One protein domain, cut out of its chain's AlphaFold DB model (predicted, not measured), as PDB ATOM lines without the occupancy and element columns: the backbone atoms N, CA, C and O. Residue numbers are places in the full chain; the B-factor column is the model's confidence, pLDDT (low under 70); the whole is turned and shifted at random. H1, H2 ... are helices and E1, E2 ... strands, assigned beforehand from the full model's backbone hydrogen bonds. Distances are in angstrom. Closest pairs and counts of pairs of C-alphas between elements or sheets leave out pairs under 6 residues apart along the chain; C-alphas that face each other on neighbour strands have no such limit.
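What this domain is: This is residues 6 to 69 of the 69 residues of an uncharacterized protein of Thermoanaerobacterales bacterium (UniProt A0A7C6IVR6). A strongly twisted, four-strand sheet has helix H1 over one face, making two layers, and its other face bare; the loop of residues 34 to 45 extends one end. The 64 printed residues run E1, H1, E2, E3, E4, class mixed; the mixed sheet's order is E1, E3, E4, E2. It is only just compact, close to loose: radius of gyration of the C-alphas 12.6 A, spans 37 by 17 by 14 A.

How they stand to each other: Start at E1, residues 6 to 10, antiparallel to E3, residues 46 to 54; N 9 and O 50 are 2.9 A apart. H1, residues 13 to 22, is on the sheet; its closest C-alphas to E1 are Ala 16 and Gly 10, 5.2 A; every O i to N i+4 pair is within hydrogen-bond range. E2, residues 26 to 33, bends by 53 degrees at residue 29 and is parallel to E4, residues 59 to 68; N 31 and O 62 are 2.9 A apart. E3 and E4 form a hairpin; N 51 and O 63 are 2.8 A apart. E1, H1, E2 form a split strand-helix-strand unit, E3 and E4 between its strands, with a right-handed crossover.

Where its parts are: Find C-alpha 6 at (36.416, 38.561, -20.470), where E1 begins; E4 spans 28.1 A to C-alpha 68 at (25.779, 50.121, -10.686).

The domain as a whole: The farthest C-alphas, Lys 39 and Asp 57, are 38.4 A apart. The printed part has no cut; link E2 to E3 is long. pLDDT is under 70 at residues 34 to 45 and 68 to 69.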
ATOM      1  N   ILE A   6      37.482  37.575 -20.640       81.50
ATOM      2  CA  ILE A   6      36.416  38.561 -20.470       81.50
ATOM      3  C   ILE A   6      37.040  39.844 -19.927       81.50
ATOM      4  O   ILE A   6      37.748  39.797 -18.924       81.50
ATOM      5  N   ASP A   7      36.773  40.976 -20.574       81.88
ATOM      6  CA  ASP A   7      37.329  42.280 -20.194       81.88
ATOM      7  C   ASP A   7      36.358  43.423 -20.490       81.88
ATOM      8  O   ASP A   7      35.473  43.288 -21.335       81.88
ATOM      9  N   VAL A   8      36.526  44.556 -19.814       81.88
ATOM     10  CA  VAL A   8      35.744  45.775 -20.033       81.88
ATOM     11  C   VAL A   8      36.517  46.692 -20.971       81.88
ATOM     12  O   VAL A   8      37.595  47.176 -20.644       81.88
ATOM     13  N   ILE A   9      35.949  46.964 -22.143       83.94
ATOM     14  CA  ILE A   9      36.630  47.729 -23.198       83.94
ATOM     15  C   ILE A   9      36.148  49.177 -23.316       83.94
ATOM     16  O   ILE A   9      36.744  49.954 -24.053       83.94
ATOM     17  N   GLY A  10      35.091  49.566 -22.602       80.88
ATOM     18  CA  GLY A  10      34.587  50.934 -22.650       80.88
ATOM     19  C   GLY A  10      33.276  51.145 -21.908       80.88
ATOM     20  O   GLY A  10      32.627  50.192 -21.478       80.88
ATOM     21  N   TYR A  11      32.888  52.414 -21.792       76.38
ATOM     22  CA  TYR A  11      31.599  52.832 -21.231       76.38
ATOM     23  C   TYR A  11      30.536  53.082 -22.309       76.38
ATOM     24  O   TYR A  11      29.346  53.055 -22.020       76.38
ATOM     25  N   GLU A  12      30.962  53.281 -23.557       78.25
ATOM     26  CA  GLU A  12      30.089  53.590 -24.688       78.25
ATOM     27  C   GLU A  12      30.383  52.684 -25.884       78.25
ATOM     28  O   GLU A  12      31.512  52.228 -26.083       78.25
ATOM     29  N   GLU A  13      29.356  52.462 -26.703       78.00
ATOM     30  CA  GLU A  13      29.409  51.603 -27.887       78.00
ATOM     31  C   GLU A  13      30.406  52.074 -28.931       78.00
ATOM     32  O   GLU A  13      31.318  51.325 -29.274       78.00
ATOM     33  N   ALA A  14      30.299  53.328 -29.367       81.44
ATOM     34  CA  ALA A  14      31.198  53.878 -30.376       81.44
ATOM     35  C   ALA A  14      32.671  53.812 -29.934       81.44
ATOM     36  O   ALA A  14      33.568  53.548 -30.737       81.44
ATOM     37  N   TYR A  15      32.928  54.008 -28.636       85.19
ATOM     38  CA  TYR A  15      34.270  53.906 -28.074       85.19
ATOM     39  C   TYR A  15      34.795  52.464 -28.104       85.19
ATOM     40  O   TYR A  15      35.915  52.220 -28.558       85.19
ATOM     41  N   ALA A  16      33.972  51.501 -27.685       83.19
ATOM     42  CA  ALA A  16      34.310  50.084 -27.746       83.19
ATOM     43  C   ALA A  16      34.571  49.615 -29.188       83.19
ATOM     44  O   ALA A  16      35.589  48.969 -29.441       83.19
ATOM     45  N   GLU A  17      33.712  49.978 -30.145       84.38
ATOM     46  CA  GLU A  17      33.889  49.641 -31.563       84.38
ATOM     47  C   GLU A  17      35.187  50.216 -32.134       84.38
ATOM     48  O   GLU A  17      35.931  49.510 -32.816       84.38
ATOM     49  N   SER A  18      35.502  51.471 -31.803       87.69
ATOM     50  CA  SER A  18      36.747  52.124 -32.219       87.69
ATOM     51  C   SER A  18      37.983  51.375 -31.708       87.69
ATOM     52  O   SER A  18      38.898  51.080 -32.481       87.69
ATOM     53  N   ILE A  19      37.997  50.979 -30.429       86.88
ATOM     54  CA  ILE A  19      39.099  50.193 -29.849       86.88
ATOM     55  C   ILE A  19      39.255  48.848 -30.561       86.88
ATOM     56  O   ILE A  19      40.381  48.439 -30.853       86.88
ATOM     57  N   LEU A  20      38.153  48.141 -30.819       86.00
ATOM     58  CA  LEU A  20      38.194  46.828 -31.464       86.00
ATOM     59  C   LEU A  20      38.674  46.922 -32.907       86.00
ATOM     60  O   LEU A  20      39.560  46.163 -33.299       86.00
ATOM     61  N   LYS A  21      38.178  47.911 -33.651       87.81
ATOM     62  CA  LYS A  21      38.615  48.192 -35.016       87.81
ATOM     63  C   LYS A  21      40.106  48.521 -35.078       87.81
ATOM     64  O   LYS A  21      40.810  47.956 -35.908       87.81
ATOM     65  N   ASN A  22      40.606  49.361 -34.169       88.31
ATOM     66  CA  ASN A  22      42.032  49.698 -34.092       88.31
ATOM     67  C   ASN A  22      42.915  48.487 -33.758       88.31
ATOM     68  O   ASN A  22      44.086  48.460 -34.124       88.31
ATOM     69  N   LYS A  23      42.359  47.478 -33.077       85.56
ATOM     70  CA  LYS A  23      43.038  46.212 -32.772       85.56
ATOM     71  C   LYS A  23      42.877  45.153 -33.870       85.56
ATOM     72  O   LYS A  23      43.399  44.059 -33.700       85.56
ATOM     73  N   GLY A  24      42.159  45.445 -34.958       86.25
ATOM     74  CA  GLY A  24      41.870  44.475 -36.018       86.25
ATOM     75  C   GLY A  24      40.926  43.348 -35.588       86.25
ATOM     76  O   GLY A  24      40.939  42.280 -36.187       86.25
ATOM     77  N   ILE A  25      40.123  43.560 -34.541       85.88
ATOM     78  CA  ILE A  25      39.250  42.530 -33.973       85.88
ATOM     79  C   ILE A  25      37.833  42.700 -34.514       85.88
ATOM     80  O   ILE A  25      37.227  43.765 -34.392       85.88
ATOM     81  N   THR A  26      37.289  41.618 -35.059       87.00
ATOM     82  CA  THR A  26      35.935  41.558 -35.608       87.00
ATOM     83  C   THR A  26      34.919  41.233 -34.512       87.00
ATOM     84  O   THR A  26      35.119  40.333 -33.688       87.00
ATOM     85  N   ILE A  27      33.801  41.961 -34.507       85.75
ATOM     86  CA  ILE A  27      32.655  41.682 -33.637       85.75
ATOM     87  C   ILE A  27      31.770  40.650 -34.334       85.75
ATOM     88  O   ILE A  27      31.250  40.907 -35.418       85.75
ATOM     89  N   ARG A  28      31.588  39.486 -33.709       87.44
ATOM     90  CA  ARG A  28      30.736  38.411 -34.234       87.44
ATOM     91  C   ARG A  28      29.290  38.527 -33.765       87.44
ATOM     92  O   ARG A  28      28.373  38.306 -34.546       87.44
ATOM     93  N   GLU A  29      29.097  38.829 -32.485       84.69
ATOM     94  CA  GLU A  29      27.780  38.920 -31.855       84.69
ATOM     95  C   GLU A  29      27.746  40.091 -30.871       84.69
ATOM     96  O   GLU A  29      28.738  40.378 -30.193       84.69
ATOM     97  N   LYS A  30      26.585  40.745 -30.787       83.31
ATOM     98  CA  LYS A  30      26.304  41.837 -29.858       83.31
ATOM     99  C   LYS A  30      25.079  41.503 -29.009       83.31
ATOM    100  O   LYS A  30      23.983  41.344 -29.539       83.31
ATOM    101  N   LYS A  31      25.258  41.445 -27.688       83.56
ATOM    102  CA  LYS A  31      24.190  41.232 -26.697       83.56
ATOM    103  C   LYS A  31      23.949  42.508 -25.896       83.56
ATOM    104  O   LYS A  31      24.893  43.217 -25.561       83.56
ATOM    105  N   ILE A  32      22.690  42.799 -25.572       79.44
ATOM    106  CA  ILE A  32      22.309  43.934 -24.721       79.44
ATOM    107  C   ILE A  32      21.609  43.374 -23.486       79.44
ATOM    108  O   ILE A  32      20.544  42.770 -23.591       79.44
ATOM    109  N   LEU A  33      22.214  43.566 -22.317       77.06
ATOM    110  CA  LEU A  33      21.651  43.183 -21.027       77.06
ATOM    111  C   LEU A  33      21.014  44.406 -20.384       77.06
ATOM    112  O   LEU A  33      21.689  45.172 -19.708       77.06
ATOM    113  N   ALA A  34      19.718  44.596 -20.601       67.75
ATOM    114  CA  ALA A  34      18.952  45.643 -19.942       67.75
ATOM    115  C   ALA A  34      18.966  45.492 -18.403       67.75
ATOM    116  O   ALA A  34      18.880  44.365 -17.905       67.75
ATOM    117  N   PRO A  35      19.025  46.593 -17.624       64.69
ATOM    118  CA  PRO A  35      18.887  46.509 -16.179       64.69
ATOM    119  C   PRO A  35      17.445  46.109 -15.813       64.69
ATOM    120  O   PRO A  35      16.501  46.482 -16.518       64.69
ATOM    121  N   PRO A  36      17.241  45.400 -14.688       60.69
ATOM    122  CA  PRO A  36      15.931  44.875 -14.298       60.69
ATOM    123  C   PRO A  36      14.860  45.958 -14.059       60.69
ATOM    124  O   PRO A  36      13.674  45.667 -14.176       60.69
ATOM    125  N   ASN A  37      15.251  47.210 -13.785       58.72
ATOM    126  CA  ASN A  37      14.340  48.347 -13.609       58.72
ATOM    127  C   ASN A  37      14.548  49.402 -14.707       58.72
ATOM    128  O   ASN A  37      15.175  50.439 -14.510       58.72
ATOM    129  N   HIS A  38      13.979  49.144 -15.883       59.22
ATOM    130  CA  HIS A  38      14.106  49.992 -17.076       59.22
ATOM    131  C   HIS A  38      13.413  51.364 -16.986       59.22
ATOM    132  O   HIS A  38      13.518  52.158 -17.921       59.22
ATOM    133  N   LYS A  39      12.666  51.640 -15.904       55.66
ATOM    134  CA  LYS A  39      11.752  52.788 -15.839       55.66
ATOM    135  C   LYS A  39      12.434  54.148 -15.690       55.66
ATOM    136  O   LYS A  39      11.812  55.114 -16.100       55.66
ATOM    137  N   ASN A  40      13.677  54.238 -15.201       53.72
ATOM    138  CA  ASN A  40      14.419  55.507 -15.126       53.72
ATOM    139  C   ASN A  40      15.932  55.283 -15.290       53.72
ATOM    140  O   ASN A  40      16.679  55.240 -14.310       53.72
ATOM    141  N   GLN A  41      16.407  55.152 -16.533       53.62
ATOM    142  CA  GLN A  41      17.843  55.002 -16.833       53.62
ATOM    143  C   GLN A  41      18.702  56.154 -16.271       53.62
ATOM    144  O   GLN A  41      19.842  55.916 -15.885       53.62
ATOM    145  N   ASN A  42      18.144  57.365 -16.145       52.97
ATOM    146  CA  ASN A  42      18.866  58.540 -15.638       52.97
ATOM    147  C   ASN A  42      18.912  58.659 -14.101       52.97
ATOM    148  O   ASN A  42      19.790  59.345 -13.588       52.97
ATOM    149  N   GLU A  43      18.025  57.988 -13.356       55.16
ATOM    150  CA  GLU A  43      17.989  58.070 -11.878       55.16
ATOM    151  C   GLU A  43      18.625  56.859 -11.188       55.16
ATOM    152  O   GLU A  43      18.957  56.904 -10.008       55.16
ATOM    153  N   SER A  44      18.819  55.762 -11.916       60.75
ATOM    154  CA  SER A  44      19.087  54.457 -11.302       60.75
ATOM    155  C   SER A  44      20.563  54.193 -10.967       60.75
ATOM    156  O   SER A  44      20.917  53.081 -10.588       60.75
ATOM    157  N   GLY A  45      21.451  55.181 -11.134       68.44
ATOM    158  CA  GLY A  45      22.876  55.036 -10.815       68.44
ATOM    159  C   GLY A  45      23.624  53.999 -11.663       68.44
ATOM    160  O   GLY A  45      24.762  53.669 -11.339       68.44
ATOM    161  N   PHE A  46      23.021  53.488 -12.740       73.00
ATOM    162  CA  PHE A  46      23.672  52.542 -13.641       73.00
ATOM    163  C   PHE A  46      24.570  53.269 -14.648       73.00
ATOM    164  O   PHE A  46      24.216  54.306 -15.205       73.00
ATOM    165  N   GLN A  47      25.732  52.687 -14.906       75.75
ATOM    166  CA  GLN A  47      26.667  53.057 -15.949       75.75
ATOM    167  C   GLN A  47      26.681  51.958 -17.010       75.75
ATOM    168  O   GLN A  47      26.794  50.770 -16.693       75.75
ATOM    169  N   VAL A  48      26.589  52.355 -18.278       75.81
ATOM    170  CA  VAL A  48      26.795  51.432 -19.394       75.81
ATOM    171  C   VAL A  48      28.258  50.994 -19.387       75.81
ATOM    172  O   VAL A  48      29.166  51.811 -19.238       75.81
ATOM    173  N   ARG A  49      28.498  49.690 -19.502       81.19
ATOM    174  CA  ARG A  49      29.829  49.126 -19.719       81.19
ATOM    175  C   ARG A  49      29.747  48.088 -20.815       81.19
ATOM    176  O   ARG A  49      28.804  47.297 -20.871       81.19
ATOM    177  N   ILE A  50      30.760  48.073 -21.665       83.56
ATOM    178  CA  ILE A  50      30.882  47.093 -22.733       83.56
ATOM    179  C   ILE A  50      31.918  46.071 -22.335       83.56
ATOM    180  O   ILE A  50      33.099  46.376 -22.154       83.56
ATOM    181  N   VAL A  51      31.430  44.850 -22.194       85.19
ATOM    182  CA  VAL A  51      32.215  43.673 -21.877       85.19
ATOM    183  C   VAL A  51      32.494  42.936 -23.174       85.19
ATOM    184  O   VAL A  51      31.587  42.690 -23.967       85.19
ATOM    185  N   ARG A  52      33.749  42.568 -23.392       85.69
ATOM    186  CA  ARG A  52      34.179  41.747 -24.515       85.69
ATOM    187  C   ARG A  52      34.536  40.359 -24.027       85.69
ATOM    188  O   ARG A  52      35.334  40.233 -23.104       85.69
ATOM    189  N   GLN A  53      34.042  39.345 -24.723       87.12
ATOM    190  CA  GLN A  53      34.516  37.975 -24.616       87.12
ATOM    191  C   GLN A  53      35.295  37.608 -25.882       87.12
ATOM    192  O   GLN A  53      34.764  37.661 -26.990       87.12
ATOM    193  N   LEU A  54      36.572  37.258 -25.733       83.56
ATOM    194  CA  LEU A  54      37.370  36.749 -26.848       83.56
ATOM    195  C   LEU A  54      36.959  35.316 -27.198       83.56
ATOM    196  O   LEU A  54      36.924  34.457 -26.318       83.56
ATOM    197  N   ILE A  55      36.705  35.071 -28.486       83.31
ATOM    198  CA  ILE A  55      36.557  33.719 -29.045       83.31
ATOM    199  C   ILE A  55      37.926  33.221 -29.527       83.31
ATOM    200  O   ILE A  55      38.304  32.080 -29.272       83.31
ATOM    201  N   ASN A  56      38.667  34.086 -30.222       84.44
ATOM    202  CA  ASN A  56      40.040  33.872 -30.680       84.44
ATOM    203  C   ASN A  56      40.768  35.230 -30.776       84.44
ATOM    204  O   ASN A  56      40.215  36.248 -30.361       84.44
ATOM    205  N   ASP A  57      41.987  35.255 -31.313       82.12
ATOM    206  CA  ASP A  57      42.819  36.467 -31.360       82.12
ATOM    207  C   ASP A  57      42.226  37.599 -32.223       82.12
ATOM    208  O   ASP A  57      42.503  38.772 -31.978       82.12
ATOM    209  N   GLU A  58      41.350  37.270 -33.177       86.62
ATOM    210  CA  GLU A  58      40.800  38.203 -34.170       86.62
ATOM    211  C   GLU A  58      39.282  38.400 -34.044       86.62
ATOM    212  O   GLU A  58      38.699  39.232 -34.733       86.62
ATOM    213  N   THR A  59      38.602  37.638 -33.183       86.44
ATOM    214  CA  THR A  59      37.136  37.584 -33.109       86.44
ATOM    215  C   THR A  59      36.643  37.621 -31.671       86.44
ATOM    216  O   THR A  59      37.134  36.900 -30.794       86.44
ATOM    217  N   CYS A  60      35.612  38.428 -31.430       89.06
ATOM    218  CA  CYS A  60      35.002  38.572 -30.116       89.06
ATOM    219  C   CYS A  60      33.475  38.668 -30.158       89.06
ATOM    220  O   CYS A  60      32.872  39.009 -31.177       89.06
ATOM    221  N   GLU A  61      32.866  38.397 -29.011       89.06
ATOM    222  CA  GLU A  61      31.484  38.747 -28.699       89.06
ATOM    223  C   GLU A  61      31.493  39.955 -27.765       89.06
ATOM    224  O   GLU A  61      32.337  40.053 -26.869       89.06
ATOM    225  N   ILE A  62      30.556  40.876 -27.967       87.56
ATOM    226  CA  ILE A  62      30.392  42.037 -27.098       87.56
ATOM    227  C   ILE A  62      29.053  41.968 -26.376       87.56
ATOM    228  O   ILE A  62      28.018  41.634 -26.951       87.56
ATOM    229  N   THR A  63      29.073  42.306 -25.096       87.06
ATOM    230  CA  THR A  63      27.886  42.445 -24.262       87.06
ATOM    231  C   THR A  63      27.849  43.856 -23.700       87.06
ATOM    232  O   THR A  63      28.752  44.273 -22.978       87.06
ATOM    233  N   ILE A  64      26.792  44.592 -24.025       83.44
ATOM    234  CA  ILE A  64      26.482  45.886 -23.427       83.44
ATOM    235  C   ILE A  64      25.689  45.610 -22.155       83.44
ATOM    236  O   ILE A  64      24.548  45.156 -22.221       83.44
ATOM    237  N   GLY A  65      26.307  45.848 -21.002       78.88
ATOM    238  CA  GLY A  65      25.673  45.709 -19.697       78.88
ATOM    239  C   GLY A  65      25.512  47.053 -19.000       78.88
ATOM    240  O   GLY A  65      26.219  48.017 -19.292       78.88
ATOM    241  N   TYR A  66      24.587  47.105 -18.050       76.25
ATOM    242  CA  TYR A  66      24.348  48.262 -17.196       76.25
ATOM    243  C   TYR A  66      24.745  47.864 -15.776       76.25
ATOM    244  O   TYR A  66      24.172  46.943 -15.198       76.25
ATOM    245  N   PHE A  67      25.752  48.533 -15.227       73.31
ATOM    246  CA  PHE A  67      26.360  48.200 -13.940       73.31
ATOM    247  C   PHE A  67      26.142  49.348 -12.967       73.31
ATOM    248  O   PHE A  67      26.244  50.499 -13.374       73.31
ATOM    249  N   LEU A  68      25.840  49.066 -11.701       69.19
ATOM    250  CA  LEU A  68      25.779  50.121 -10.686       69.19
ATOM    251  C   LEU A  68      27.141  50.834 -10.613       69.19
ATOM    252  O   LEU A  68      28.180  50.173 -10.724       69.19
ATOM    253  N   LYS A  69      27.111  52.168 -10.517       64.06
ATOM    254  CA  LYS A  69      28.302  53.007 -10.333       64.06
ATOM    255  C   LYS A  69      29.113  52.578  -9.116       64.06
ATOM    256  O   LYS A  69      28.491  52.286  -8.071       64.06
TER     257      LYS A  69